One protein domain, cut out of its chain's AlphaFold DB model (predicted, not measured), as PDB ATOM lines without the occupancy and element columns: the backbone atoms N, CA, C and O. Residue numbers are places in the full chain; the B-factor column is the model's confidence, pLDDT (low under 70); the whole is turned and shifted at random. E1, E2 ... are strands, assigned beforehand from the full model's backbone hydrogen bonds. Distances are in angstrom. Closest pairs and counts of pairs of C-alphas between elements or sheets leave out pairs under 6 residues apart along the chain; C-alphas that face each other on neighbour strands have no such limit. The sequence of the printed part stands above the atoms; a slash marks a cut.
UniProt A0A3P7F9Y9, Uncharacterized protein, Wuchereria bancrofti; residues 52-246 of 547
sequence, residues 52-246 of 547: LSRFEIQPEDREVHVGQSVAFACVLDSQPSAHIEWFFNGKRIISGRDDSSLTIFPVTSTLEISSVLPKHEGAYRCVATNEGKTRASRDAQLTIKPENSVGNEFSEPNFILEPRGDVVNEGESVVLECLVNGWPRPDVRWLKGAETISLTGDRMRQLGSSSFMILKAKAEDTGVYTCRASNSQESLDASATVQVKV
ATOM      1  N   LEU A  52     267.899 532.823 477.661       77.36
ATOM      2  CA  LEU A  52     267.069 533.352 476.594       77.36
ATOM      3  C   LEU A  52     265.992 532.308 476.347       77.36
ATOM      4  O   LEU A  52     266.308 531.143 476.088       77.36
ATOM      5  N   SER A  53     264.735 532.713 476.455       76.09
ATOM      6  CA  SER A  53     263.627 531.857 476.063       76.09
ATOM      7  C   SER A  53     263.602 531.672 474.539       76.09
ATOM      8  O   SER A  53     264.412 532.221 473.779       76.09
ATOM      9  N   ARG A  54     262.650 530.868 474.065       82.81
ATOM     10  CA  ARG A  54     262.327 530.819 472.641       82.81
ATOM     11  C   ARG A  54     261.746 532.172 472.227       82.81
ATOM     12  O   ARG A  54     260.913 532.709 472.942       82.81
ATOM     13  N   PHE A  55     262.132 532.659 471.047       84.87
ATOM     14  CA  PHE A  55     261.468 533.808 470.427       84.87
ATOM     15  C   PHE A  55     259.963 533.583 470.422       84.87
ATOM     16  O   PHE A  55     259.473 532.605 469.849       84.87
ATOM     17  N   GLU A  56     259.271 534.475 471.105       86.15
ATOM     18  CA  GLU A  56     257.826 534.499 471.134       86.15
ATOM     19  C   GLU A  56     257.303 535.107 469.841       86.15
ATOM     20  O   GLU A  56     256.380 534.573 469.230       86.15
ATOM     21  N   ILE A  57     257.976 536.167 469.389       88.74
ATOM     22  CA  ILE A  57     257.739 536.810 468.107       88.74
ATOM     23  C   ILE A  57     259.087 536.941 467.419       88.74
ATOM     24  O   ILE A  57     260.075 537.392 467.996       88.74
ATOM     25  N   GLN A  58     259.144 536.485 466.180       92.71
ATOM     26  CA  GLN A  58     260.347 536.496 465.365       92.71
ATOM     27  C   GLN A  58     260.052 537.244 464.068       92.71
ATOM     28  O   GLN A  58     258.896 537.264 463.640       92.71
ATOM     29  N   PRO A  59     261.068 537.848 463.431       95.12
ATOM     30  CA  PRO A  59     260.876 538.445 462.125       95.12
ATOM     31  C   PRO A  59     260.419 537.363 461.136       95.12
ATOM     32  O   PRO A  59     260.894 536.228 461.183       95.12
ATOM     33  N   GLU A  60     259.486 537.725 460.262       94.29
ATOM     34  CA  GLU A  60     258.914 536.849 459.236       94.29
ATOM     35  C   GLU A  60     259.257 537.381 457.850       94.29
ATOM     36  O   GLU A  60     259.395 538.595 457.677       94.29
ATOM     37  N   ASP A  61     259.350 536.487 456.867       96.07
ATOM     38  CA  ASP A  61     259.538 536.864 455.469       96.07
ATOM     39  C   ASP A  61     258.379 537.752 454.990       96.07
ATOM     40  O   ASP A  61     257.209 537.521 455.316       96.07
ATOM     41  N   ARG A  62     258.698 538.792 454.217       91.82
ATOM     42  CA  ARG A  62     257.719 539.764 453.715       91.82
ATOM     43  C   ARG A  62     257.930 540.024 452.231       91.82
ATOM     44  O   ARG A  62     259.052 540.236 451.779       91.82
ATOM     45  N   GLU A  63     256.823 540.104 451.503       91.12
ATOM     46  CA  GLU A  63     256.776 540.618 450.137       91.12
ATOM     47  C   GLU A  63     256.015 541.944 450.129       91.12
ATOM     48  O   GLU A  63     254.876 541.999 450.591       91.12
ATOM     49  N   VAL A  64     256.628 543.009 449.614       89.33
ATOM     50  CA  VAL A  64     256.026 544.354 449.566       89.33
ATOM     51  C   VAL A  64     256.356 545.056 448.254       89.33
ATOM     52  O   VAL A  64     257.345 544.739 447.597       89.33
ATOM     53  N   HIS A  65     255.545 546.031 447.863       86.13
ATOM     54  CA  HIS A  65     255.809 546.887 446.709       86.13
ATOM     55  C   HIS A  65     256.660 548.101 447.094       86.13
ATOM     56  O   HIS A  65     256.668 548.550 448.244       86.13
ATOM     57  N   VAL A  66     257.358 548.666 446.107       87.80
ATOM     58  CA  VAL A  66     258.070 549.943 446.264       87.80
ATOM     59  C   VAL A  66     257.106 551.020 446.778       87.80
ATOM     60  O   VAL A  66     255.981 551.146 446.303       87.80
ATOM     61  N   GLY A  67     257.547 551.786 447.775       84.46
ATOM     62  CA  GLY A  67     256.789 552.857 448.414       84.46
ATOM     63  C   GLY A  67     255.970 552.429 449.635       84.46
ATOM     64  O   GLY A  67     255.664 553.290 450.461       84.46
ATOM     65  N   GLN A  68     255.670 551.135 449.804       87.10
ATOM     66  CA  GLN A  68     254.956 550.632 450.985       87.10
ATOM     67  C   GLN A  68     255.822 550.712 452.249       87.10
ATOM     68  O   GLN A  68     257.047 550.736 452.163       87.10
ATOM     69  N   SER A  69     255.205 550.744 453.430       88.22
ATOM     70  CA  SER A  69     255.917 550.596 454.704       88.22
ATOM     71  C   SER A  69     255.969 549.129 455.125       88.22
ATOM     72  O   SER A  69     255.005 548.397 454.909       88.22
ATOM     73  N   VAL A  70     257.050 548.710 455.779       91.46
ATOM     74  CA  VAL A  70     257.160 547.368 456.366       91.46
ATOM     75  C   VAL A  70     257.804 547.451 457.737       91.46
ATOM     76  O   VAL A  70     258.662 548.300 457.975       91.46
ATOM     77  N   ALA A  71     257.412 546.552 458.630       92.64
ATOM     78  CA  ALA A  71     258.026 546.425 459.932       92.64
ATOM     79  C   ALA A  71     258.335 544.968 460.285       92.64
ATOM     80  O   ALA A  71     257.635 544.042 459.870       92.64
ATOM     81  N   PHE A  72     259.381 544.795 461.085       94.36
ATOM     82  CA  PHE A  72     259.800 543.531 461.671       94.36
ATOM     83  C   PHE A  72     259.804 543.658 463.192       94.36
ATOM     84  O   PHE A  72     260.219 544.681 463.740       94.36
ATOM     85  N   ALA A  73     259.374 542.600 463.870       93.50
ATOM     86  CA  ALA A  73     259.377 542.500 465.322       93.50
ATOM     87  C   ALA A  73     260.257 541.336 465.772       93.50
ATOM     88  O   ALA A  73     260.364 540.322 465.083       93.50
ATOM     89  N   CYS A  74     260.889 541.483 466.931       92.74
ATOM     90  CA  CYS A  74     261.689 540.429 467.533       92.74
ATOM     91  C   CYS A  74     261.540 540.487 469.054       92.74
ATOM     92  O   CYS A  74     262.198 541.283 469.715       92.74
ATOM     93  N   VAL A  75     260.659 539.644 469.592       89.30
ATOM     94  CA  VAL A  75     260.309 539.591 471.015       89.30
ATOM     95  C   VAL A  75     260.673 538.218 471.566       89.30
ATOM     96  O   VAL A  75     260.310 537.175 471.014       89.30
ATOM     97  N   LEU A  76     261.406 538.213 472.672       88.64
ATOM     98  CA  LEU A  76     261.728 537.018 473.435       88.64
ATOM     99  C   LEU A  76     261.736 537.352 474.921       88.64
ATOM    100  O   LEU A  76     262.239 538.399 475.326       88.64
ATOM    101  N   ASP A  77     261.255 536.417 475.729       82.87
ATOM    102  CA  ASP A  77     261.473 536.482 477.164       82.87
ATOM    103  C   ASP A  77     262.953 536.190 477.466       82.87
ATOM    104  O   ASP A  77     263.591 535.330 476.841       82.87
ATOM    105  N   SER A  78     263.543 536.951 478.377       81.11
ATOM    106  CA  SER A  78     264.963 536.844 478.702       81.11
ATOM    107  C   SER A  78     265.223 537.296 480.124       81.11
ATOM    108  O   SER A  78     264.767 538.352 480.556       81.11
ATOM    109  N   GLN A  79     266.004 536.492 480.839       74.58
ATOM    110  CA  GLN A  79     266.414 536.787 482.199       74.58
ATOM    111  C   GLN A  79     267.944 536.773 482.274       74.58
ATOM    112  O   GLN A  79     268.531 535.719 482.027       74.58
ATOM    113  N   PRO A  80     268.621 537.881 482.626       72.87
ATOM    114  CA  PRO A  80     268.133 539.266 482.577       72.87
ATOM    115  C   PRO A  80     267.700 539.680 481.160       72.87
ATOM    116  O   PRO A  80     268.047 538.998 480.191       72.87
ATOM    117  N   SER A  81     266.992 540.807 481.044       79.09
ATOM    118  CA  SER A  81     266.489 541.330 479.770       79.09
ATOM    119  C   SER A  81     267.588 541.426 478.705       79.09
ATOM    120  O   SER A  81     268.702 541.892 478.958       79.09
ATOM    121  N   ALA A  82     267.278 540.962 477.502       83.68
ATOM    122  CA  ALA A  82     268.173 540.977 476.360       83.68
ATOM    123  C   ALA A  82     268.102 542.310 475.610       83.68
ATOM    124  O   ALA A  82     267.038 542.908 475.478       83.68
ATOM    125  N   HIS A  83     269.234 542.739 475.052       87.49
ATOM    126  CA  HIS A  83     269.253 543.793 474.044       87.49
ATOM    127  C   HIS A  83     269.108 543.180 472.650       87.49
ATOM    128  O   HIS A  83     269.704 542.135 472.362       87.49
ATOM    129  N   ILE A  84     268.335 543.846 471.789       89.64
ATOM    130  CA  ILE A  84     268.109 543.436 470.401       89.64
ATOM    131  C   ILE A  84     268.927 544.305 469.450       89.64
ATOM    132  O   ILE A  84     268.841 545.533 469.465       89.64
ATOM    133  N   GLU A  85     269.696 543.654 468.582       92.82
ATOM    134  CA  GLU A  85     270.390 544.282 467.460       92.82
ATOM    135  C   GLU A  85     269.827 543.778 466.128       92.82
ATOM    136  O   GLU A  85     269.568 542.584 465.967       92.82
ATOM    137  N   TRP A  86     269.698 544.679 465.152       94.28
ATOM    138  CA  TRP A  86     269.261 544.353 463.796       94.28
ATOM    139  C   TRP A  86     270.424 544.403 462.803       94.28
ATOM    140  O   TRP A  86     271.288 545.280 462.865       94.28
ATOM    141  N   PHE A  87     270.430 543.466 461.860       95.92
ATOM    142  CA  PHE A  87     271.409 543.370 460.782       95.92
ATOM    143  C   PHE A  87     270.691 543.284 459.435       95.92
ATOM    144  O   PHE A  87     269.673 542.606 459.328       95.92
ATOM    145  N   PHE A  88     271.254 543.923 458.413       95.39
ATOM    146  CA  PHE A  88     270.830 543.838 457.017       95.39
ATOM    147  C   PHE A  88     271.990 543.296 456.180       95.39
ATOM    148  O   PHE A  88     273.090 543.854 456.200       95.39
ATOM    149  N   ASN A  89     271.772 542.171 455.491       94.84
ATOM    150  CA  ASN A  89     272.785 541.463 454.699       94.84
ATOM    151  C   ASN A  89     274.109 541.252 455.467       94.84
ATOM    152  O   ASN A  89     275.207 541.422 454.939       94.84
ATOM    153  N   GLY A  90     274.000 540.913 456.758       93.57
ATOM    154  CA  GLY A  90     275.134 540.659 457.652       93.57
ATOM    155  C   GLY A  90     275.810 541.904 458.243       93.57
ATOM    156  O   GLY A  90     276.648 541.758 459.133       93.57
ATOM    157  N   LYS A  91     275.443 543.121 457.822       93.62
ATOM    158  CA  LYS A  91     275.934 544.377 458.411       93.62
ATOM    159  C   LYS A  91     274.959 544.867 459.484       93.62
ATOM    160  O   LYS A  91     273.758 544.922 459.240       93.62
ATOM    161  N   ARG A  92     275.462 545.247 460.663       93.12
ATOM    162  CA  ARG A  92     274.638 545.855 461.723       93.12
ATOM    163  C   ARG A  92     274.014 547.158 461.213       93.12
ATOM    164  O   ARG A  92     274.734 547.990 460.665       93.12
ATOM    165  N   ILE A  93     272.711 547.318 461.418       89.81
ATOM    166  CA  ILE A  93     271.965 548.534 461.083       89.81
ATOM    167  C   ILE A  93     272.172 549.553 462.206       89.81
ATOM    168  O   ILE A  93     271.989 549.231 463.382       89.81
ATOM    169  N   ILE A  94     272.536 550.783 461.848       83.36
ATOM    170  CA  ILE A  94     272.568 551.917 462.776       83.36
ATOM    171  C   ILE A  94     271.493 552.913 462.333       83.36
ATOM    172  O   ILE A  94     271.631 553.569 461.297       83.36
ATOM    173  N   SER A  95     270.418 552.996 463.123       72.98
ATOM    174  CA  SER A  95     269.252 553.851 462.860       72.98
ATOM    175  C   SER A  95     269.670 555.294 462.561       72.98
ATOM    176  O   SER A  95     270.510 555.852 463.263       72.98
ATOM    177  N   GLY A  96     269.112 555.894 461.507       67.89
ATOM    178  CA  GLY A  96     269.379 557.284 461.107       67.89
ATOM    179  C   GLY A  96     270.757 557.566 460.489       67.89
ATOM    180  O   GLY A  96     270.917 558.590 459.827       67.89
ATOM    181  N   ARG A  97     271.750 556.678 460.644       73.19
ATOM    182  CA  ARG A  97     273.098 556.861 460.076       73.19
ATOM    183  C   ARG A  97     273.252 556.228 458.695       73.19
ATOM    184  O   ARG A  97     273.860 556.837 457.818       73.19
ATOM    185  N   ASP A  98     272.781 554.992 458.533       68.63
ATOM    186  CA  ASP A  98     272.914 554.251 457.270       68.63
ATOM    187  C   ASP A  98     271.811 554.639 456.268       68.63
ATOM    188  O   ASP A  98     272.071 554.762 455.071       68.63
ATOM    189  N   ASP A  99     270.585 554.839 456.760       80.52
ATOM    190  CA  ASP A  99     269.401 555.154 455.963       80.52
ATOM    191  C   ASP A  99     268.345 555.845 456.839       80.52
ATOM    192  O   ASP A  99     268.010 555.341 457.910       80.52
ATOM    193  N   SER A 100     267.810 556.982 456.394       80.48
ATOM    194  CA  SER A 100     266.782 557.723 457.135       80.48
ATOM    195  C   SER A 100     265.398 557.075 457.073       80.48
ATOM    196  O   SER A 100     264.534 557.409 457.877       80.48
ATOM    197  N   SER A 101     265.167 556.154 456.133       85.06
ATOM    198  CA  SER A 101     263.900 555.417 456.039       85.06
ATOM    199  C   SER A 101     263.812 554.242 457.017       85.06
ATOM    200  O   SER A 101     262.707 553.785 457.304       85.06
ATOM    201  N   LEU A 102     264.955 553.779 457.543       88.98
ATOM    202  CA  LEU A 102     265.077 552.685 458.505       88.98
ATOM    203  C   LEU A 102     265.150 553.240 459.930       88.98
ATOM    204  O   LEU A 102     266.096 553.945 460.287       88.98
ATOM    205  N   THR A 103     264.180 552.867 460.762       87.54
ATOM    206  CA  THR A 103     264.143 553.248 462.177       87.54
ATOM    207  C   THR A 103     264.093 552.012 463.062       87.54
ATOM    208  O   THR A 103     263.238 551.147 462.882       87.54
ATOM    209  N   ILE A 104     265.011 551.921 464.024       87.51
ATOM    210  CA  ILE A 104     264.976 550.895 465.073       87.51
ATOM    211  C   ILE A 104     264.323 551.505 466.307       87.51
ATOM    212  O   ILE A 104     264.727 552.584 466.742       87.51
ATOM    213  N   PHE A 105     263.379 550.787 466.906       85.33
ATOM    214  CA  PHE A 105     262.787 551.119 468.197       85.33
ATOM    215  C   PHE A 105     263.289 550.113 469.237       85.33
ATOM    216  O   PHE A 105     262.745 549.015 469.341       85.33
ATOM    217  N   PRO A 106     264.341 550.449 470.012       82.24
ATOM    218  CA  PRO A 106     264.953 549.503 470.945       82.24
ATOM    219  C   PRO A 106     264.004 549.046 472.052       82.24
ATOM    220  O   PRO A 106     264.120 547.924 472.524       82.24
ATOM    221  N   VAL A 107     263.067 549.912 472.453       79.32
ATOM    222  CA  VAL A 107     262.122 549.647 473.547       79.32
ATOM    223  C   VAL A 107     261.135 548.536 473.183       79.32
ATOM    224  O   VAL A 107     260.865 547.682 474.012       79.32
ATOM    225  N   THR A 108     260.630 548.537 471.948       81.45
ATOM    226  CA  THR A 108     259.670 547.548 471.418       81.45
ATOM    227  C   THR A 108     260.364 546.453 470.603       81.45
ATOM    228  O   THR A 108     259.721 545.598 470.003       81.45
ATOM    229  N   SER A 109     261.697 546.511 470.496       87.86
ATOM    230  CA  SER A 109     262.510 545.614 469.669       87.86
ATOM    231  C   SER A 109     262.058 545.513 468.201       87.86
ATOM    232  O   SER A 109     262.201 544.462 467.568       87.86
ATOM    233  N   THR A 110     261.535 546.605 467.630       90.82
ATOM    234  CA  THR A 110     261.034 546.647 466.245       90.82
ATOM    235  C   THR A 110     261.984 547.380 465.298       90.82
ATOM    236  O   THR A 110     262.735 548.277 465.691       90.82
ATOM    237  N   LEU A 111     261.952 546.984 464.027       92.62
ATOM    238  CA  LEU A 111     262.602 547.664 462.910       92.62
ATOM    239  C   LEU A 111     261.524 548.070 461.906       92.62
ATOM    240  O   LEU A 111     260.823 547.203 461.392       92.62
ATOM    241  N   GLU A 112     261.415 549.357 461.598       91.41
ATOM    242  CA  GLU A 112     260.452 549.885 460.630       91.41
ATOM    243  C   GLU A 112     261.158 550.517 459.429       91.41
ATOM    244  O   GLU A 112     262.170 551.208 459.570       91.41
ATOM    245  N   ILE A 113     260.583 550.310 458.247       91.60
ATOM    246  CA  ILE A 113     260.934 550.987 457.001       91.60
ATOM    247  C   ILE A 113     259.717 551.796 456.574       91.60
ATOM    248  O   ILE A 113     258.677 551.230 456.236       91.60
ATOM    249  N   SER A 114     259.834 553.121 456.592       86.84
ATOM    250  CA  SER A 114     258.703 554.020 456.327       86.84
ATOM    251  C   SER A 114     258.253 554.015 454.863       86.84
ATOM    252  O   SER A 114     257.064 554.147 454.586       86.84
ATOM    253  N   SER A 115     259.195 553.844 453.935       87.64
ATOM    254  CA  SER A 115     258.948 553.765 452.498       87.64
ATOM    255  C   SER A 115     259.986 552.852 451.850       87.64
ATOM    256  O   SER A 115     261.185 553.141 451.837       87.64
ATOM    257  N   VAL A 116     259.534 551.701 451.366       91.56
ATOM    258  CA  VAL A 116     260.403 550.653 450.838       91.56
ATOM    259  C   VAL A 116     260.943 551.043 449.463       91.56
ATOM    260  O   VAL A 116     260.200 551.427 448.567       91.56
ATOM    261  N   LEU A 117     262.255 550.914 449.283       92.24
ATOM    262  CA  LEU A 117     262.974 551.155 448.036       92.24
ATOM    263  C   LEU A 117     263.697 549.869 447.630       92.24
ATOM    264  O   LEU A 117     264.091 549.125 448.525       92.24
ATOM    265  N   PRO A 118     263.981 549.628 446.334       91.73
ATOM    266  CA  PRO A 118     264.661 548.407 445.877       91.73
ATOM    267  C   PRO A 118     265.957 548.066 446.635       91.73
ATOM    268  O   PRO A 118     266.288 546.903 446.823       91.73
ATOM    269  N   LYS A 119     266.675 549.079 447.140       92.91
ATOM    270  CA  LYS A 119     267.892 548.909 447.956       92.91
ATOM    271  C   LYS A 119     267.663 548.237 449.324       92.91
ATOM    272  O   LYS A 119     268.639 547.853 449.957       92.91
ATOM    273  N   HIS A 120     266.418 548.155 449.797       94.63
ATOM    274  CA  HIS A 120     266.052 547.506 451.061       94.63
ATOM    275  C   HIS A 120     265.840 545.991 450.900       94.63
ATOM    276  O   HIS A 120     265.660 545.299 451.894       94.63
ATOM    277  N   GLU A 121     265.855 545.453 449.677       96.09
ATOM    278  CA  GLU A 121     265.706 544.015 449.449       96.09
ATOM    279  C   GLU A 121     266.889 543.236 450.046       96.09
ATOM    280  O   GLU A 121     268.058 543.584 449.836       96.09
ATOM    281  N   GLY A 122     266.605 542.172 450.801       96.56
ATOM    282  CA  GLY A 122     267.652 541.359 451.412       96.56
ATOM    283  C   GLY A 122     267.253 540.661 452.705       96.56
ATOM    284  O   GLY A 122     266.088 540.636 453.103       96.56
ATOM    285  N   ALA A 123     268.264 540.084 453.351       97.82
ATOM    286  CA  ALA A 123     268.113 539.327 454.584       97.82
ATOM    287  C   ALA A 123     268.257 540.245 455.803       97.82
ATOM    288  O   ALA A 123     269.303 540.872 456.013       97.82
ATOM    289  N   TYR A 124     267.219 540.277 456.629       97.26
ATOM    290  CA  TYR A 124     267.183 540.935 457.924       97.26
ATOM    291  C   TYR A 124     267.378 539.908 459.035       97.26
ATOM    292  O   TYR A 124     266.812 538.821 458.996       97.26
ATOM    293  N   ARG A 125     268.174 540.251 460.048       97.34
ATOM    294  CA  ARG A 125     268.433 539.392 461.207       97.34
ATOM    295  C   ARG A 125     268.256 540.174 462.493       97.34
ATOM    296  O   ARG A 125     268.901 541.210 462.646       97.34
ATOM    297  N   CYS A 126     267.481 539.640 463.433       95.60
ATOM    298  CA  CYS A 126     267.524 540.096 464.818       95.60
ATOM    299  C   CYS A 126     268.456 539.207 465.647       95.60
ATOM    300  O   CYS A 126     268.484 537.982 465.486       95.60
ATOM    301  N   VAL A 127     269.240 539.826 466.528       94.26
ATOM    302  CA  VAL A 127     270.148 539.154 467.461       94.26
ATOM    303  C   VAL A 127     269.837 539.643 468.867       94.26
ATOM    304  O   VAL A 127     270.028 540.815 469.173       94.26
ATOM    305  N   ALA A 128     269.381 538.730 469.716       92.91
ATOM    306  CA  ALA A 128     269.149 538.962 471.129       92.91
ATOM    307  C   ALA A 128     270.376 538.550 471.936       92.91
ATOM    308  O   ALA A 128     270.880 537.436 471.765       92.91
ATOM    309  N   THR A 129     270.836 539.416 472.834       89.43
ATOM    310  CA  THR A 129     271.947 539.112 473.740       89.43
ATOM    311  C   THR A 129     271.604 539.570 475.157       89.43
ATOM    312  O   THR A 129     271.329 540.747 475.377       89.43
ATOM    313  N   ASN A 130     271.626 538.664 476.135       81.80
ATOM    314  CA  ASN A 130     271.452 539.032 477.548       81.80
ATOM    315  C   ASN A 130     272.792 539.397 478.212       81.80
ATOM    316  O   ASN A 130     273.870 539.186 477.647       81.80
ATOM    317  N   GLU A 131     272.742 539.918 479.441       78.49
ATOM    318  CA  GLU A 131     273.944 540.245 480.230       78.49
ATOM    319  C   GLU A 131     274.845 539.028 480.493       78.49
ATOM    320  O   GLU A 131     276.067 539.156 480.583       78.49
ATOM    321  N   GLY A 132     274.261 537.826 480.526       73.35
ATOM    322  CA  GLY A 132     274.987 536.556 480.598       73.35
ATOM    323  C   GLY A 132     275.793 536.213 479.340       73.35
ATOM    324  O   GLY A 132     276.440 535.169 479.300       73.35
ATOM    325  N   LYS A 133     275.769 537.075 478.314       79.25
ATOM    326  CA  LYS A 133     276.367 536.870 476.986       79.25
ATOM    327  C   LYS A 133     275.780 535.680 476.223       79.25
ATOM    328  O   LYS A 133     276.342 535.280 475.200       79.25
ATOM    329  N   THR A 134     274.649 535.139 476.669       81.09
ATOM    330  CA  THR A 134     273.850 534.193 475.893       81.09
ATOM    331  C   THR A 134     273.287 534.937 474.689       81.09
ATOM    332  O   THR A 134     272.813 536.066 474.830       81.09
ATOM    333  N   ARG A 135     273.361 534.324 473.502       89.11
ATOM    334  CA  ARG A 135     272.889 534.916 472.245       89.11
ATOM    335  C   ARG A 135     271.887 534.007 471.551       89.11
ATOM    336  O   ARG A 135     272.075 532.793 471.530       89.11
ATOM    337  N   ALA A 136     270.878 534.601 470.933       91.56
ATOM    338  CA  ALA A 136     269.950 533.923 470.038       91.56
ATOM    339  C   ALA A 136     269.654 534.829 468.835       91.56
ATOM    340  O   ALA A 136     269.712 536.051 468.956       91.56
ATOM    341  N   SER A 137     269.350 534.260 467.669       94.55
ATOM    342  CA  SER A 137     269.055 535.051 466.468       94.55
ATOM    343  C   SER A 137     267.958 534.441 465.608       94.55
ATOM    344  O   SER A 137     267.727 533.225 465.647       94.55
ATOM    345  N   ARG A 138     267.303 535.288 464.811       96.13
ATOM    346  CA  ARG A 138     266.307 534.915 463.797       96.13
ATOM    347  C   ARG A 138     266.472 535.764 462.548       96.13
ATOM    348  O   ARG A 138     266.861 536.924 462.649       96.13
ATOM    349  N   ASP A 139     266.180 535.150 461.410       96.77
ATOM    350  CA  ASP A 139     266.334 535.712 460.072       96.77
ATOM    351  C   ASP A 139     264.960 535.883 459.415       96.77
ATOM    352  O   ASP A 139     264.056 535.096 459.690       96.77
ATOM    353  N   ALA A 140     264.840 536.879 458.542       97.50
ATOM    354  CA  ALA A 140     263.715 537.090 457.639       97.50
ATOM    355  C   ALA A 140     264.195 537.692 456.317       97.50
ATOM    356  O   ALA A 140     265.150 538.470 456.285       97.50
ATOM    357  N   GLN A 141     263.511 537.371 455.230       97.66
ATOM    358  CA  GLN A 141     263.772 537.903 453.903       97.66
ATOM    359  C   GLN A 141     262.743 538.981 453.544       97.66
ATOM    360  O   GLN A 141     261.536 538.749 453.615       97.66
ATOM    361  N   LEU A 142     263.215 540.154 453.118       96.76
ATOM    362  CA  LEU A 142     262.379 541.154 452.456       96.76
ATOM    363  C   LEU A 142     262.536 541.006 450.944       96.76
ATOM    364  O   LEU A 142     263.652 541.134 450.438       96.76
ATOM    365  N   THR A 143     261.431 540.779 450.241       95.27
ATOM    366  CA  THR A 143     261.357 540.734 448.776       95.27
ATOM    367  C   THR A 143     260.538 541.914 448.268       95.27
ATOM    368  O   THR A 143     259.449 542.193 448.780       95.27
ATOM    369  N   ILE A 144     261.057 542.618 447.260       92.42
ATOM    370  CA  ILE A 144     260.442 543.851 446.756       92.42
ATOM    371  C   ILE A 144     259.868 543.615 445.363       92.42
ATOM    372  O   ILE A 144     260.591 543.335 444.407       92.42
ATOM    373  N   LYS A 145     258.550 543.765 445.233       85.25
ATOM    374  CA  LYS A 145     257.864 543.672 443.944       85.25
ATOM    375  C   LYS A 145     258.027 544.981 443.156       85.25
ATOM    376  O   LYS A 145     257.900 546.062 443.742       85.25
ATOM    377  N   PRO A 146     258.298 544.914 441.836       73.68
ATOM    378  CA  PRO A 146     258.434 546.099 440.995       73.68
ATOM    379  C   PRO A 146     257.186 546.991 441.040       73.68
ATOM    380  O   PRO A 146     256.059 546.502 441.059       73.68
ATOM    381  N   GLU A 147     257.389 548.307 440.970       66.28
ATOM    382  CA  GLU A 147     256.323 549.326 440.986       66.28
ATOM    383  C   GLU A 147     255.281 549.114 439.868       66.28
ATOM    384  O   GLU A 147     254.100 549.399 440.039       66.28
ATOM    385  N   ASN A 148     255.697 548.512 438.747       60.67
ATOM    386  CA  ASN A 148     254.852 548.260 437.576       60.67
ATOM    387  C   ASN A 148     253.944 547.021 437.688       60.67
ATOM    388  O   ASN A 148     253.216 546.712 436.744       60.67
ATOM    389  N   SER A 149     253.930 546.330 438.829       57.44
ATOM    390  CA  SER A 149     252.913 545.326 439.173       57.44
ATOM    391  C   SER A 149     251.616 546.002 439.645       57.44
ATOM    392  O   SER A 149     251.096 545.658 440.700       57.44
ATOM    393  N   VAL A 150     251.135 547.004 438.894       49.47
ATOM    394  CA  VAL A 150     250.026 547.910 439.247       49.47
ATOM    395  C   VAL A 150     248.688 547.161 439.274       49.47
ATOM    396  O   VAL A 150     247.859 547.275 438.373       49.47
ATOM    397  N   GLY A 151     248.465 546.375 440.320       52.12
ATOM    398  CA  GLY A 151     247.160 546.260 440.948       52.12
ATOM    399  C   GLY A 151     247.142 547.256 442.101       52.12
ATOM    400  O   GLY A 151     248.114 547.342 442.845       52.12
ATOM    401  N   ASN A 152     246.064 548.022 442.264       59.62
ATOM    402  CA  ASN A 152     245.795 548.720 443.522       59.62
ATOM    403  C   ASN A 152     245.545 547.666 444.618       59.62
ATOM    404  O   ASN A 152     244.402 547.453 445.018       59.62
ATOM    405  N   GLU A 153     246.578 546.942 445.047       67.64
ATOM    406  CA  GLU A 153     246.479 545.945 446.108       67.64
ATOM    407  C   GLU A 153     246.432 546.685 447.443       67.64
ATOM    408  O   GLU A 153     247.437 546.909 448.116       67.64
ATOM    409  N   PHE A 154     245.229 547.149 447.778       77.33
ATOM    410  CA  PHE A 154     244.864 547.498 449.141       77.33
ATOM    411  C   PHE A 154     245.060 546.264 450.026       77.33
ATOM    412  O   PHE A 154     244.662 545.163 449.644       77.33
ATOM    413  N   SER A 155     245.641 546.449 451.207       80.85
ATOM    414  CA  SER A 155     245.705 545.412 452.235       80.85
ATOM    415  C   SER A 155     245.102 545.933 453.530       80.85
ATOM    416  O   SER A 155     245.437 547.033 453.981       80.85
ATOM    417  N   GLU A 156     244.178 545.151 454.090       86.80
ATOM    418  CA  GLU A 156     243.540 545.408 455.383       86.80
ATOM    419  C   GLU A 156     244.583 545.567 456.505       86.80
ATOM    420  O   GLU A 156     245.682 545.001 456.412       86.80
ATOM    421  N   PRO A 157     244.299 546.362 457.555       90.69
ATOM    422  CA  PRO A 157     245.196 546.472 458.694       90.69
ATOM    423  C   PRO A 157     245.314 545.121 459.409       90.69
ATOM    424  O   PRO A 157     244.305 544.519 459.760       90.69
ATOM    425  N   ASN A 158     246.537 544.676 459.685       90.45
ATOM    426  CA  ASN A 158     246.802 543.457 460.447       90.45
ATOM    427  C   ASN A 158     247.866 543.706 461.523       90.45
ATOM    428  O   ASN A 158     248.930 544.268 461.232       90.45
ATOM    429  N   PHE A 159     247.614 543.236 462.748       91.76
ATOM    430  CA  PHE A 159     248.589 543.292 463.835       91.76
ATOM    431  C   PHE A 159     249.731 542.293 463.599       91.76
ATOM    432  O   PHE A 159     249.518 541.094 463.431       91.76
ATOM    433  N   ILE A 160     250.965 542.794 463.597       90.48
ATOM    434  CA  ILE A 160     252.181 541.986 463.781       90.48
ATOM    435  C   ILE A 160     252.426 541.784 465.277       90.48
ATOM    436  O   ILE A 160     252.786 540.693 465.711       90.48
ATOM    437  N   LEU A 161     252.243 542.859 466.051       90.29
ATOM    438  CA  LEU A 161     252.301 542.863 467.506       90.29
ATOM    439  C   LEU A 161     250.982 543.415 468.026       90.29
ATOM    440  O   LEU A 161     250.647 544.570 467.757       90.29
ATOM    441  N   GLU A 162     250.257 542.588 468.766       93.92
ATOM    442  CA  GLU A 162     249.141 543.043 469.585       93.92
ATOM    443  C   GLU A 162     249.647 543.476 470.965       93.92
ATOM    444  O   GLU A 162     250.567 542.846 471.507       93.92
ATOM    445  N   PRO A 163     249.038 544.514 471.564       95.00
ATOM    446  CA  PRO A 163     249.439 544.984 472.871       95.00
ATOM    447  C   PRO A 163     249.160 543.961 473.952       95.00
ATOM    448  O   PRO A 163     248.122 543.302 473.992       95.00
ATOM    449  N   ARG A 164     250.108 543.878 474.878       92.30
ATOM    450  CA  ARG A 164     250.053 542.992 476.033       92.30
ATOM    451  C   ARG A 164     249.839 543.809 477.282       92.30
ATOM    452  O   ARG A 164     250.330 544.927 477.390       92.30
ATOM    453  N   GLY A 165     249.067 543.247 478.205       93.15
ATOM    454  CA  GLY A 165     248.878 543.870 479.505       93.15
ATOM    455  C   GLY A 165     250.196 543.964 480.264       93.15
ATOM    456  O   GLY A 165     251.066 543.111 480.104       93.15
ATOM    457  N   ASP A 166     250.308 544.991 481.095       92.26
ATOM    458  CA  ASP A 166     251.503 545.261 481.885       92.26
ATOM    459  C   ASP A 166     251.113 545.595 483.330       92.26
ATOM    460  O   ASP A 166     250.039 546.151 483.593       92.26
ATOM    461  N   VAL A 167     251.978 545.223 484.270       94.90
ATOM    462  CA  VAL A 167     251.787 545.436 485.706       94.90
ATOM    463  C   VAL A 167     253.043 546.092 486.260       94.90
ATOM    464  O   VAL A 167     254.046 545.422 486.502       94.90
ATOM    465  N   VAL A 168     252.968 547.399 486.487       94.03
ATOM    466  CA  VAL A 168     254.115 548.234 486.873       94.03
ATOM    467  C   VAL A 168     253.906 548.870 488.240       94.03
ATOM    468  O   VAL A 168     252.772 549.019 488.697       94.03
ATOM    469  N   ASN A 169     254.984 549.296 488.888       93.68
ATOM    470  CA  ASN A 169     254.891 550.146 490.071       93.68
ATOM    471  C   ASN A 169     254.715 551.621 489.674       93.68
ATOM    472  O   ASN A 169     255.168 552.070 488.619       93.68
ATOM    473  N   GLU A 170     254.086 552.411 490.542       94.85
ATOM    474  CA  GLU A 170     253.972 553.856 490.354       94.85
ATOM    475  C   GLU A 170     255.355 554.509 490.146       94.85
ATOM    476  O   GLU A 170     256.308 554.275 490.889       94.85
ATOM    477  N   GLY A 171     255.469 555.348 489.115       91.67
ATOM    478  CA  GLY A 171     256.709 556.007 488.706       91.67
ATOM    479  C   GLY A 171     257.537 555.248 487.662       91.67
ATOM    480  O   GLY A 171     258.423 555.864 487.059       91.67
ATOM    481  N   GLU A 172     257.240 553.975 487.389       91.37
ATOM    482  CA  GLU A 172     257.837 553.217 486.279       91.37
ATOM    483  C   GLU A 172     257.231 553.637 484.927       91.37
ATOM    484  O   GLU A 172     256.385 554.530 484.858       91.37
ATOM    485  N   SER A 173     257.718 553.076 483.819       89.63
ATOM    486  CA  SER A 173     257.160 553.360 482.490       89.63
ATOM    487  C   SER A 173     256.421 552.142 481.964       89.63
ATOM    488  O   SER A 173     256.926 551.035 482.091       89.63
ATOM    489  N   VAL A 174     255.258 552.365 481.359       92.07
ATOM    490  CA  VAL A 174     254.467 551.326 480.688       92.07
ATOM    491  C   VAL A 174     254.763 551.392 479.202       92.07
ATOM    492  O   VAL A 174     254.790 552.492 478.642       92.07
ATOM    493  N   VAL A 175     254.943 550.239 478.561       90.75
ATOM    494  CA  VAL A 175     255.076 550.134 477.104       90.75
ATOM    495  C   VAL A 175     254.061 549.123 476.592       90.75
ATOM    496  O   VAL A 175     254.139 547.939 476.896       90.75
ATOM    497  N   LEU A 176     253.115 549.598 475.790       93.83
ATOM    498  CA  LEU A 176     252.166 548.763 475.071       93.83
ATOM    499  C   LEU A 176     252.631 548.641 473.623       93.83
ATOM    500  O   LEU A 176     252.472 549.559 472.814       93.83
ATOM    501  N   GLU A 177     253.246 547.505 473.317       90.87
ATOM    502  CA  GLU A 177     253.723 547.187 471.976       90.87
ATOM    503  C   GLU A 177     252.530 547.021 471.034       90.87
ATOM    504  O   GLU A 177     251.672 546.174 471.232       90.87
ATOM    505  N   CYS A 178     252.459 547.837 469.997       93.32
ATOM    506  CA  CYS A 178     251.508 547.663 468.913       93.32
ATOM    507  C   CYS A 178     252.277 547.875 467.622       93.32
ATOM    508  O   CYS A 178     253.028 548.848 467.514       93.32
ATOM    509  N   LEU A 179     252.142 546.938 466.689       91.72
ATOM    510  CA  LEU A 179     252.769 547.015 465.379       91.72
ATOM    511  C   LEU A 179     251.785 546.539 464.329       91.72
ATOM    512  O   LEU A 179     251.261 545.430 464.431       91.72
ATOM    513  N   VAL A 180     251.554 547.370 463.318       91.80
ATOM    514  CA  VAL A 180     250.503 547.149 462.326       91.80
ATOM    515  C   VAL A 180     251.056 547.331 460.925       91.80
ATOM    516  O   VAL A 180     251.749 548.307 460.647       91.80
ATOM    517  N   ASN A 181     250.695 546.412 460.035       87.44
ATOM    518  CA  ASN A 181     250.888 546.560 458.597       87.44
ATOM    519  C   ASN A 181     249.541 546.753 457.893       87.44
ATOM    520  O   ASN A 181     248.499 546.381 458.419       87.44
ATOM    521  N   GLY A 182     249.578 547.317 456.690       85.88
ATOM    522  CA  GLY A 182     248.419 547.513 455.822       85.88
ATOM    523  C   GLY A 182     248.746 548.505 454.707       85.88
ATOM    524  O   GLY A 182     249.735 549.242 454.796       85.88
ATOM    525  N   TRP A 183     247.930 548.528 453.658       82.88
ATOM    526  CA  TRP A 183     248.077 549.447 452.534       82.88
ATOM    527  C   TRP A 183     246.727 550.052 452.120       82.88
ATOM    528  O   TRP A 183     245.822 549.305 451.745       82.88
ATOM    529  N   PRO A 184     246.572 551.392 452.111       86.83
ATOM    530  CA  PRO A 184     247.501 552.414 452.607       86.83
ATOM    531  C   PRO A 184     247.940 552.182 454.058       86.83
ATOM    532  O   PRO A 184     247.223 551.529 454.816       86.83
ATOM    533  N   ARG A 185     249.113 552.716 454.434       86.41
ATOM    534  CA  ARG A 185     249.654 552.598 455.800       86.41
ATOM    535  C   ARG A 185     248.577 552.997 456.824       86.41
ATOM    536  O   ARG A 185     248.107 554.135 456.743       86.41
ATOM    537  N   PRO A 186     248.199 552.115 457.765       90.49
ATOM    538  CA  PRO A 186     247.141 552.422 458.720       90.49
ATOM    539  C   PRO A 186     247.480 553.621 459.621       90.49
ATOM    540  O   PRO A 186     248.619 553.763 460.072       90.49
ATOM    541  N   ASP A 187     246.484 554.464 459.905       91.63
ATOM    542  CA  ASP A 187     246.518 555.455 460.988       91.63
ATOM    543  C   ASP A 187     246.248 554.733 462.310       91.63
ATOM    544  O   ASP A 187     245.245 554.017 462.421       91.63
ATOM    545  N   VAL A 188     247.132 554.908 463.294       93.20
ATOM    546  CA  VAL A 188     247.019 554.262 464.605       93.20
ATOM    547  C   VAL A 188     246.663 555.281 465.672       93.20
ATOM    548  O   VAL A 188     247.281 556.337 465.785       93.20
ATOM    549  N   ARG A 189     245.654 554.943 466.476       94.54
ATOM    550  CA  ARG A 189     245.195 555.744 467.609       94.54
ATOM    551  C   ARG A 189     245.064 554.875 468.838       94.54
ATOM    552  O   ARG A 189     244.584 553.747 468.763       94.54
ATOM    553  N   TRP A 190     245.421 555.445 469.975       96.21
ATOM    554  CA  TRP A 190     245.239 554.801 471.263       96.21
ATOM    555  C   TRP A 190     243.993 555.323 471.956       96.21
ATOM    556  O   TRP A 190     243.749 556.531 471.988       96.21
ATOM    557  N   LEU A 191     243.209 554.408 472.513       96.62
ATOM    558  CA  LEU A 191     242.056 554.720 473.344       96.62
ATOM    559  C   LEU A 191     242.282 554.209 474.763       96.62
ATOM    560  O   LEU A 191     242.904 553.167 474.946       96.62
ATOM    561  N   LYS A 192     241.749 554.920 475.756       95.38
ATOM    562  CA  LYS A 192     241.598 554.426 477.127       95.38
ATOM    563  C   LYS A 192     240.106 554.310 477.414       95.38
ATOM    564  O   LYS A 192     239.398 555.315 477.479       95.38
ATOM    565  N   GLY A 193     239.603 553.083 477.529       90.44
ATOM    566  CA  GLY A 193     238.161 552.840 477.456       90.44
ATOM    567  C   GLY A 193     237.598 553.282 476.099       90.44
ATOM    568  O   GLY A 193     238.010 552.770 475.064       90.44
ATOM    569  N   ALA A 194     236.664 554.238 476.090       88.76
ATOM    570  CA  ALA A 194     236.052 554.761 474.862       88.76
ATOM    571  C   ALA A 194     236.679 556.077 474.355       88.76
ATOM    572  O   ALA A 194     236.333 556.543 473.268       88.76
ATOM    573  N   GLU A 195     237.578 556.692 475.126       93.74
ATOM    574  CA  GLU A 195     238.142 558.010 474.821       93.74
ATOM    575  C   GLU A 195     239.484 557.887 474.099       93.74
ATOM    576  O   GLU A 195     240.332 557.081 474.477       93.74
ATOM    577  N   THR A 196     239.700 558.703 473.065       93.78
ATOM    578  CA  THR A 196     240.999 558.785 472.383       93.78
ATOM    579  C   THR A 196     242.015 559.512 473.262       93.78
ATOM    580  O   THR A 196     241.741 560.594 473.780       93.78
ATOM    581  N   ILE A 197     243.203 558.933 473.405       93.71
ATOM    582  CA  ILE A 197     244.294 559.495 474.196       93.71
ATOM    583  C   ILE A 197     244.939 560.651 473.430       93.71
ATOM    584  O   ILE A 197     245.336 560.501 472.275       93.71
ATOM    585  N   SER A 198     245.096 561.797 474.096       89.08
ATOM    586  CA  SER A 198     245.878 562.906 473.548       89.08
ATOM    587  C   SER A 198     247.371 562.654 473.739       89.08
ATOM    588  O   SER A 198     247.867 562.616 474.864       89.08
ATOM    589  N   LEU A 199     248.101 562.548 472.631       85.75
ATOM    590  CA  LEU A 199     249.560 562.387 472.609       85.75
ATOM    591  C   LEU A 199     250.313 563.728 472.656       85.75
ATOM    592  O   LEU A 199     251.502 563.790 472.368       85.75
ATOM    593  N   THR A 200     249.623 564.818 472.999       78.86
ATOM    594  CA  THR A 200     250.214 566.163 473.109       78.86
ATOM    595  C   THR A 200     250.973 566.386 474.419       78.86
ATOM    596  O   THR A 200     251.623 567.414 474.574       78.86
ATOM    597  N   GLY A 201     250.842 565.482 475.393       78.59
ATOM    598  CA  GLY A 201     251.490 565.596 476.699       78.59
ATOM    599  C   GLY A 201     252.866 564.928 476.753       78.59
ATOM    600  O   GLY A 201     253.158 564.000 476.010       78.59
ATOM    601  N   ASP A 202     253.696 565.326 477.719       81.11
ATOM    602  CA  ASP A 202     255.066 564.801 477.829       81.11
ATOM    603  C   ASP A 202     255.152 563.340 478.280       81.11
ATOM    604  O   ASP A 202     256.156 562.673 478.016       81.11
ATOM    605  N   ARG A 203     254.134 562.857 479.004       92.03
ATOM    606  CA  ARG A 203     254.114 561.517 479.608       92.03
ATOM    607  C   ARG A 203     253.686 560.423 478.643       92.03
ATOM    608  O   ARG A 203     254.215 559.326 478.732       92.03
ATOM    609  N   MET A 204     252.702 560.704 477.797       92.08
ATOM    610  CA  MET A 204     252.048 559.720 476.938       92.08
ATOM    611  C   MET A 204     252.514 559.937 475.508       92.08
ATOM    612  O   MET A 204     252.298 561.009 474.951       92.08
ATOM    613  N   ARG A 205     253.191 558.945 474.931       88.56
ATOM    614  CA  ARG A 205     253.851 559.080 473.629       88.56
ATOM    615  C   ARG A 205     253.591 557.863 472.767       88.56
ATOM    616  O   ARG A 205     253.553 556.744 473.271       88.56
ATOM    617  N   GLN A 206     253.486 558.086 471.466       88.14
ATOM    618  CA  GLN A 206     253.579 557.005 470.500       88.14
ATOM    619  C   GLN A 206     255.051 556.756 470.158       88.14
ATOM    620  O   GLN A 206     255.805 557.690 469.884       88.14
ATOM    621  N   LEU A 207     255.456 555.494 470.203       84.07
ATOM    622  CA  LEU A 207     256.744 555.012 469.737       84.07
ATOM    623  C   LEU A 207     256.564 554.462 468.323       84.07
ATOM    624  O   LEU A 207     255.758 553.559 468.086       84.07
ATOM    625  N   GLY A 208     257.331 555.015 467.391       79.91
ATOM    626  CA  GLY A 208     257.296 554.610 465.992       79.91
ATOM    627  C   GLY A 208     255.926 554.744 465.356       79.91
ATOM    628  O   GLY A 208     255.212 555.731 465.568       79.91
ATOM    629  N   SER A 209     255.567 553.763 464.537       81.68
ATOM    630  CA  SER A 209     254.305 553.799 463.810       81.68
ATOM    631  C   SER A 209     253.068 553.656 464.687       81.68
ATOM    632  O   SER A 209     252.011 554.125 464.268       81.68
ATOM    633  N   SER A 210     253.167 552.990 465.844       90.92
ATOM    634  CA  SER A 210     251.962 552.454 466.490       90.92
ATOM    635  C   SER A 210     252.063 552.065 467.968       90.92
ATOM    636  O   SER A 210     251.027 552.020 468.624       90.92
ATOM    637  N   SER A 211     253.244 551.832 468.546       91.04
ATOM    638  CA  SER A 211     253.364 551.429 469.959       91.04
ATOM    639  C   SER A 211     253.136 552.605 470.915       91.04
ATOM    640  O   SER A 211     253.361 553.751 470.540       91.04
ATOM    641  N   PHE A 212     252.712 552.364 472.155       92.93
ATOM    642  CA  PHE A 212     252.384 553.423 473.120       92.93
ATOM    643  C   PHE A 212     253.190 553.315 474.403       92.93
ATOM    644  O   PHE A 212     253.417 552.227 474.918       92.93
ATOM    645  N   MET A 213     253.613 554.459 474.930       91.81
ATOM    646  CA  MET A 213     254.393 554.553 476.156       91.81
ATOM    647  C   MET A 213     253.772 555.555 477.122       91.81
ATOM    648  O   MET A 213     253.415 556.668 476.730       91.81
ATOM    649  N   ILE A 214     253.735 555.184 478.401       93.76
ATOM    650  CA  ILE A 214     253.416 556.078 479.517       93.76
ATOM    651  C   ILE A 214     254.660 556.210 480.393       93.76
ATOM    652  O   ILE A 214     255.115 555.234 480.978       93.76
ATOM    653  N   LEU A 215     255.202 557.417 480.520       89.89
ATOM    654  CA  LEU A 215     256.321 557.723 481.409       89.89
ATOM    655  C   LEU A 215     255.821 558.079 482.813       89.89
ATOM    656  O   LEU A 215     254.927 558.917 482.960       89.89
ATOM    657  N   LYS A 216     256.479 557.541 483.847       91.17
ATOM    658  CA  LYS A 216     256.186 557.799 485.270       91.17
ATOM    659  C   LYS A 216     254.747 557.455 485.660       91.17
ATOM    660  O   LYS A 216     254.046 558.315 486.188       91.17
ATOM    661  N   ALA A 217     254.294 556.252 485.331       94.72
ATOM    662  CA  ALA A 217     252.938 555.758 485.540       94.72
ATOM    663  C   ALA A 217     252.369 556.141 486.915       94.72
ATOM    664  O   ALA A 217     253.091 556.173 487.907       94.72
ATOM    665  N   LYS A 218     251.080 556.454 486.958       95.68
ATOM    666  CA  LYS A 218     250.326 556.856 488.145       95.68
ATOM    667  C   LYS A 218     249.154 555.912 488.359       95.68
ATOM    668  O   LYS A 218     248.685 555.305 487.401       95.68
ATOM    669  N   ALA A 219     248.605 555.880 489.571       95.54
ATOM    670  CA  ALA A 219     247.406 555.091 489.881       95.54
ATOM    671  C   ALA A 219     246.259 555.298 488.864       95.54
ATOM    672  O   ALA A 219     245.632 554.338 488.416       95.54
ATOM    673  N   GLU A 220     246.041 556.554 488.447       95.11
ATOM    674  CA  GLU A 220     245.010 556.948 487.476       95.11
ATOM    675  C   GLU A 220     245.215 556.354 486.077       95.11
ATOM    676  O   GLU A 220     244.252 556.283 485.321       95.11
ATOM    677  N   ASP A 221     246.424 555.909 485.713       95.62
ATOM    678  CA  ASP A 221     246.711 555.306 484.407       95.62
ATOM    679  C   ASP A 221     246.219 553.858 484.299       95.62
ATOM    680  O   ASP A 221     246.155 553.337 483.188       95.62
ATOM    681  N   THR A 222     245.827 553.222 485.405       96.92
ATOM    682  CA  THR A 222     245.230 551.880 485.394       96.92
ATOM    683  C   THR A 222     243.986 551.847 484.500       96.92
ATOM    684  O   THR A 222     243.142 552.748 484.546       96.92
ATOM    685  N   GLY A 223     243.864 550.812 483.667       96.73
ATOM    686  CA  GLY A 223     242.710 550.644 482.785       96.73
ATOM    687  C   GLY A 223     242.983 549.811 481.538       96.73
ATOM    688  O   GLY A 223     244.061 549.249 481.359       96.73
ATOM    689  N   VAL A 224     241.972 549.741 480.672       97.74
ATOM    690  CA  VAL A 224     242.054 549.068 479.371       97.74
ATOM    691  C   VAL A 224     242.444 550.085 478.303       97.74
ATOM    692  O   VAL A 224     241.773 551.109 478.143       97.74
ATOM    693  N   TYR A 225     243.517 549.778 477.585       97.42
ATOM    694  CA  TYR A 225     244.042 550.555 476.473       97.42
ATOM    695  C   TYR A 225     243.816 549.796 475.171       97.42
ATOM    696  O   TYR A 225     244.108 548.605 475.102       97.42
ATOM    697  N   THR A 226     243.333 550.481 474.141       97.57
ATOM    698  CA  THR A 226     243.023 549.888 472.838       97.57
ATOM    699  C   THR A 226     243.864 550.548 471.753       97.57
ATOM    700  O   THR A 226     243.779 551.761 471.564       97.57
ATOM    701  N   CYS A 227     244.661 549.753 471.040       96.45
ATOM    702  CA  CYS A 227     245.317 550.151 469.802       96.45
ATOM    703  C   CYS A 227     244.310 549.979 468.663       96.45
ATOM    704  O   CYS A 227     243.904 548.855 468.369       96.45
ATOM    705  N   ARG A 228     243.890 551.084 468.046       95.44
ATOM    706  CA  ARG A 228     243.010 551.096 466.876       95.44
ATOM    707  C   ARG A 228     243.811 551.456 465.642       95.44
ATOM    708  O   ARG A 228     244.325 552.570 465.564       95.44
ATOM    709  N   ALA A 229     243.864 550.555 464.673       94.57
ATOM    710  CA  ALA A 229     244.475 550.805 463.378       94.57
ATOM    711  C   ALA A 229     243.424 550.901 462.282       94.57
ATOM    712  O   ALA A 229     242.559 550.036 462.185       94.57
ATOM    713  N   SER A 230     243.521 551.928 461.440       93.28
ATOM    714  CA  SER A 230     242.557 552.160 460.364       93.28
ATOM    715  C   SER A 230     243.228 552.493 459.038       93.28
ATOM    716  O   SER A 230     244.080 553.375 458.972       93.28
ATOM    717  N   ASN A 231     242.841 551.804 457.967       87.32
ATOM    718  CA  ASN A 231     243.103 552.239 456.593       87.32
ATOM    719  C   ASN A 231     241.772 552.713 455.972       87.32
ATOM    720  O   ASN A 231     240.731 552.652 456.618       87.32
ATOM    721  N   SER A 232     241.772 553.234 454.742       74.09
ATOM    722  CA  SER A 232     240.658 554.001 454.142       74.09
ATOM    723  C   SER A 232     239.267 553.332 454.089       74.09
ATOM    724  O   SER A 232     238.331 553.978 453.622       74.09
ATOM    725  N   GLN A 233     239.109 552.076 454.521       71.47
ATOM    726  CA  GLN A 233     237.821 551.376 454.569       71.47
ATOM    727  C   GLN A 233     237.609 550.495 455.812       71.47
ATOM    728  O   GLN A 233     236.467 550.124 456.076       71.47
ATOM    729  N   GLU A 234     238.647 550.184 456.595       85.51
ATOM    730  CA  GLU A 234     238.550 549.222 457.696       85.51
ATOM    731  C   GLU A 234     239.300 549.685 458.943       85.51
ATOM    732  O   GLU A 234     240.260 550.454 458.872       85.51
ATOM    733  N   SER A 235     238.838 549.212 460.100       91.42
ATOM    734  CA  SER A 235     239.429 549.482 461.406       91.42
ATOM    735  C   SER A 235     239.537 548.183 462.191       91.42
ATOM    736  O   SER A 235     238.566 547.434 462.270       91.42
ATOM    737  N   LEU A 236     240.689 547.963 462.815       93.53
ATOM    738  CA  LEU A 236     240.968 546.817 463.671       93.53
ATOM    739  C   LEU A 236     241.413 547.309 465.054       93.53
ATOM    740  O   LEU A 236     242.208 548.245 465.152       93.53
ATOM    741  N   ASP A 237     240.907 546.667 466.107       95.56
ATOM    742  CA  ASP A 237     241.185 547.014 467.500       95.56
ATOM    743  C   ASP A 237     241.848 545.834 468.220       95.56
ATOM    744  O   ASP A 237     241.367 544.706 468.131       95.56
ATOM    745  N   ALA A 238     242.892 546.104 469.003       96.67
ATOM    746  CA  ALA A 238     243.442 545.163 469.978       96.67
ATOM    747  C   ALA A 238     243.638 545.866 471.323       96.67
ATOM    748  O   ALA A 238     244.051 547.026 471.373       96.67
ATOM    749  N   SER A 239     243.297 545.187 472.420       97.12
ATOM    750  CA  SER A 239     243.237 545.803 473.750       97.12
ATOM    751  C   SER A 239     244.122 545.100 474.771       97.12
ATOM    752  O   SER A 239     244.201 543.876 474.795       97.12
ATOM    753  N   ALA A 240     244.714 545.885 475.666       96.89
ATOM    754  CA  ALA A 240     245.551 545.436 476.772       96.89
ATOM    755  C   ALA A 240     245.128 546.110 478.082       96.89
ATOM    756  O   ALA A 240     244.627 547.233 478.082       96.89
ATOM    757  N   THR A 241     245.339 545.435 479.213       97.59
ATOM    758  CA  THR A 241     245.066 546.007 480.542       97.59
ATOM    759  C   THR A 241     246.367 546.421 481.213       97.59
ATOM    760  O   THR A 241     247.272 545.605 481.350       97.59
ATOM    761  N   VAL A 242     246.434 547.668 481.664       97.37
ATOM    762  CA  VAL A 242     247.535 548.201 482.473       97.37
ATOM    763  C   VAL A 242     247.087 548.262 483.925       97.37
ATOM    764  O   VAL A 242     246.021 548.813 484.212       97.37
ATOM    765  N   GLN A 243     247.902 547.733 484.836       97.06
ATOM    766  CA  GLN A 243     247.714 547.869 486.281       97.06
ATOM    767  C   GLN A 243     248.912 548.585 486.902       97.06
ATOM    768  O   GLN A 243     250.048 548.133 486.762       97.06
ATOM    769  N   VAL A 244     248.659 549.690 487.604       97.54
ATOM    770  CA  VAL A 244     249.700 550.431 488.327       97.54
ATOM    771  C   VAL A 244     249.583 550.139 489.817       97.54
ATOM    772  O   VAL A 244     248.619 550.547 490.463       97.54
ATOM    773  N   LYS A 245     250.580 549.442 490.364       97.36
ATOM    774  CA  LYS A 245     250.689 549.156 491.792       97.36
ATOM    775  C   LYS A 245     251.240 550.374 492.534       97.36
ATOM    776  O   LYS A 245     252.242 550.964 492.133       97.36
ATOM    777  N   VAL A 246     250.610 550.738 493.641       97.35
ATOM    778  CA  VAL A 246     250.961 551.888 494.481       97.35
ATOM    779  C   VAL A 246     251.418 551.377 495.838       97.35
ATOM    780  O   VAL A 246     250.648 550.725 496.547       97.35
TER     781      VAL A 246
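This is residues 52 to 246 of the 547 residues of an uncharacterized protein of Wuchereria bancrofti (UniProt A0A3P7F9Y9). Two lobes of strands stand side by side, one of residues 52 to 145 and one of residues 155 to 246, with residues 146 to 154 joining them at one end of the domain. In each lobe a strongly twisted four-strand sheet, E2 E9 E8 E5 or E11 E18 E17 E14, is partly face to face with smaller sheets: E3 E7 E6 and the pair E1 E4 in the first, E12 E16 E15 and the pair E10 E13 in the second. The lobes meet through these smaller sheets, while the longest strand of each, E9 and E18, lies in its four-strand sheet. The printed part has 195 residues, no named helix and eighteen named strands, E1 to E18 in order; both four-strand sheets are mixed, the smaller ones antiparallel, and the class is all strand. The whole is compact, with a radius of gyration of the C-alphas of 17.4 A and spans of 55 by 47 by 28 A.

E1, residues 52 to 57, begins at C-alpha 52 at (267.069, 533.352, 476.594). E2 is residues 62 to 65, E3 70 to 73, E4 75 to 79 and E5 83 to 88, which is 17.1 A long. E6 is residues 102 to 105, E7 110 to 113, E8 122 to 129 with 22.8 A, and E9 135 to 145 with 33.2 A, ending at C-alpha 145 at (257.864, 543.672, 443.944). E10 is residues 155 to 161, E11 166 to 169, E12 174 to 176, E13 179 to 183 and E14 187 to 192. E15 is residues 204 to 207, E16 211 to 214 and E17 223 to 231, 26.2 A long. E18, residues 234 to 246, is the longest at 38.9 A and ends at C-alpha 246 at (250.961, 551.888, 494.481).

In the sheet E2 E9 E8 E5, E2 is parallel to E9 at 31 degrees, with N 145 and O 64 at 2.8 A. E8 and E9 form an antiparallel hairpin, with N 124 and O 140 at 2.8 A, and N 127 and O 85 of E8 and E5 are 2.8 A apart. The pairing is staggered: E9 pairs with E8 over residues 135 to 142 and with E2 over 142 to 145. In E3 E7 E6, N 72 and O 111 are 2.8 A apart, and N 103 and O 112 of the hairpin E6 and E7 are 2.9 A apart. The closest C-alphas of E5 and E7, Trp 86 and Leu 111, are 7.5 A apart. E3 runs on into E4 at 23 degrees; E4 is antiparallel to E1, with N 75 and O 57 at 2.8 A. Between the lobes, the closest C-alphas of E3 and E13 are Val 70 and Asn 181, 6.7 A, and those of E6 and E15 are Phe 105 and Leu 207, 7.4 A. E10 and E13 are antiparallel, with N 160 and O 179 at 2.8 A. This pair makes a sandwich, two sheets face to face, with E11 E18 E17 E14; the facing parts are 9.1 A centre to centre. There E11 is parallel to E18, with N 245 and O 168 at 2.8 A; N 225 and O 240 of the hairpin E17 and E18 are 2.8 A apart, and N 228 and O 189 of E17 and E14 are 2.8 A apart. E12 runs on into E13 at 32 degrees. In E12 E16 E15, N 176 and O 212 are 2.8 A apart, and N 207 and O 211 of the hairpin E15 and E16 are 2.7 A apart.

The two C-alphas farthest apart, those of Asn 148 and Val 246, are 57.2 A apart. The printed part has no cut. The links E5 to E6, 13 residues, and E14 to E15, 11 residues, are long. The mean pLDDT of the printed part is 88.6; residues 96, 98 and 147 to 153 are under 70.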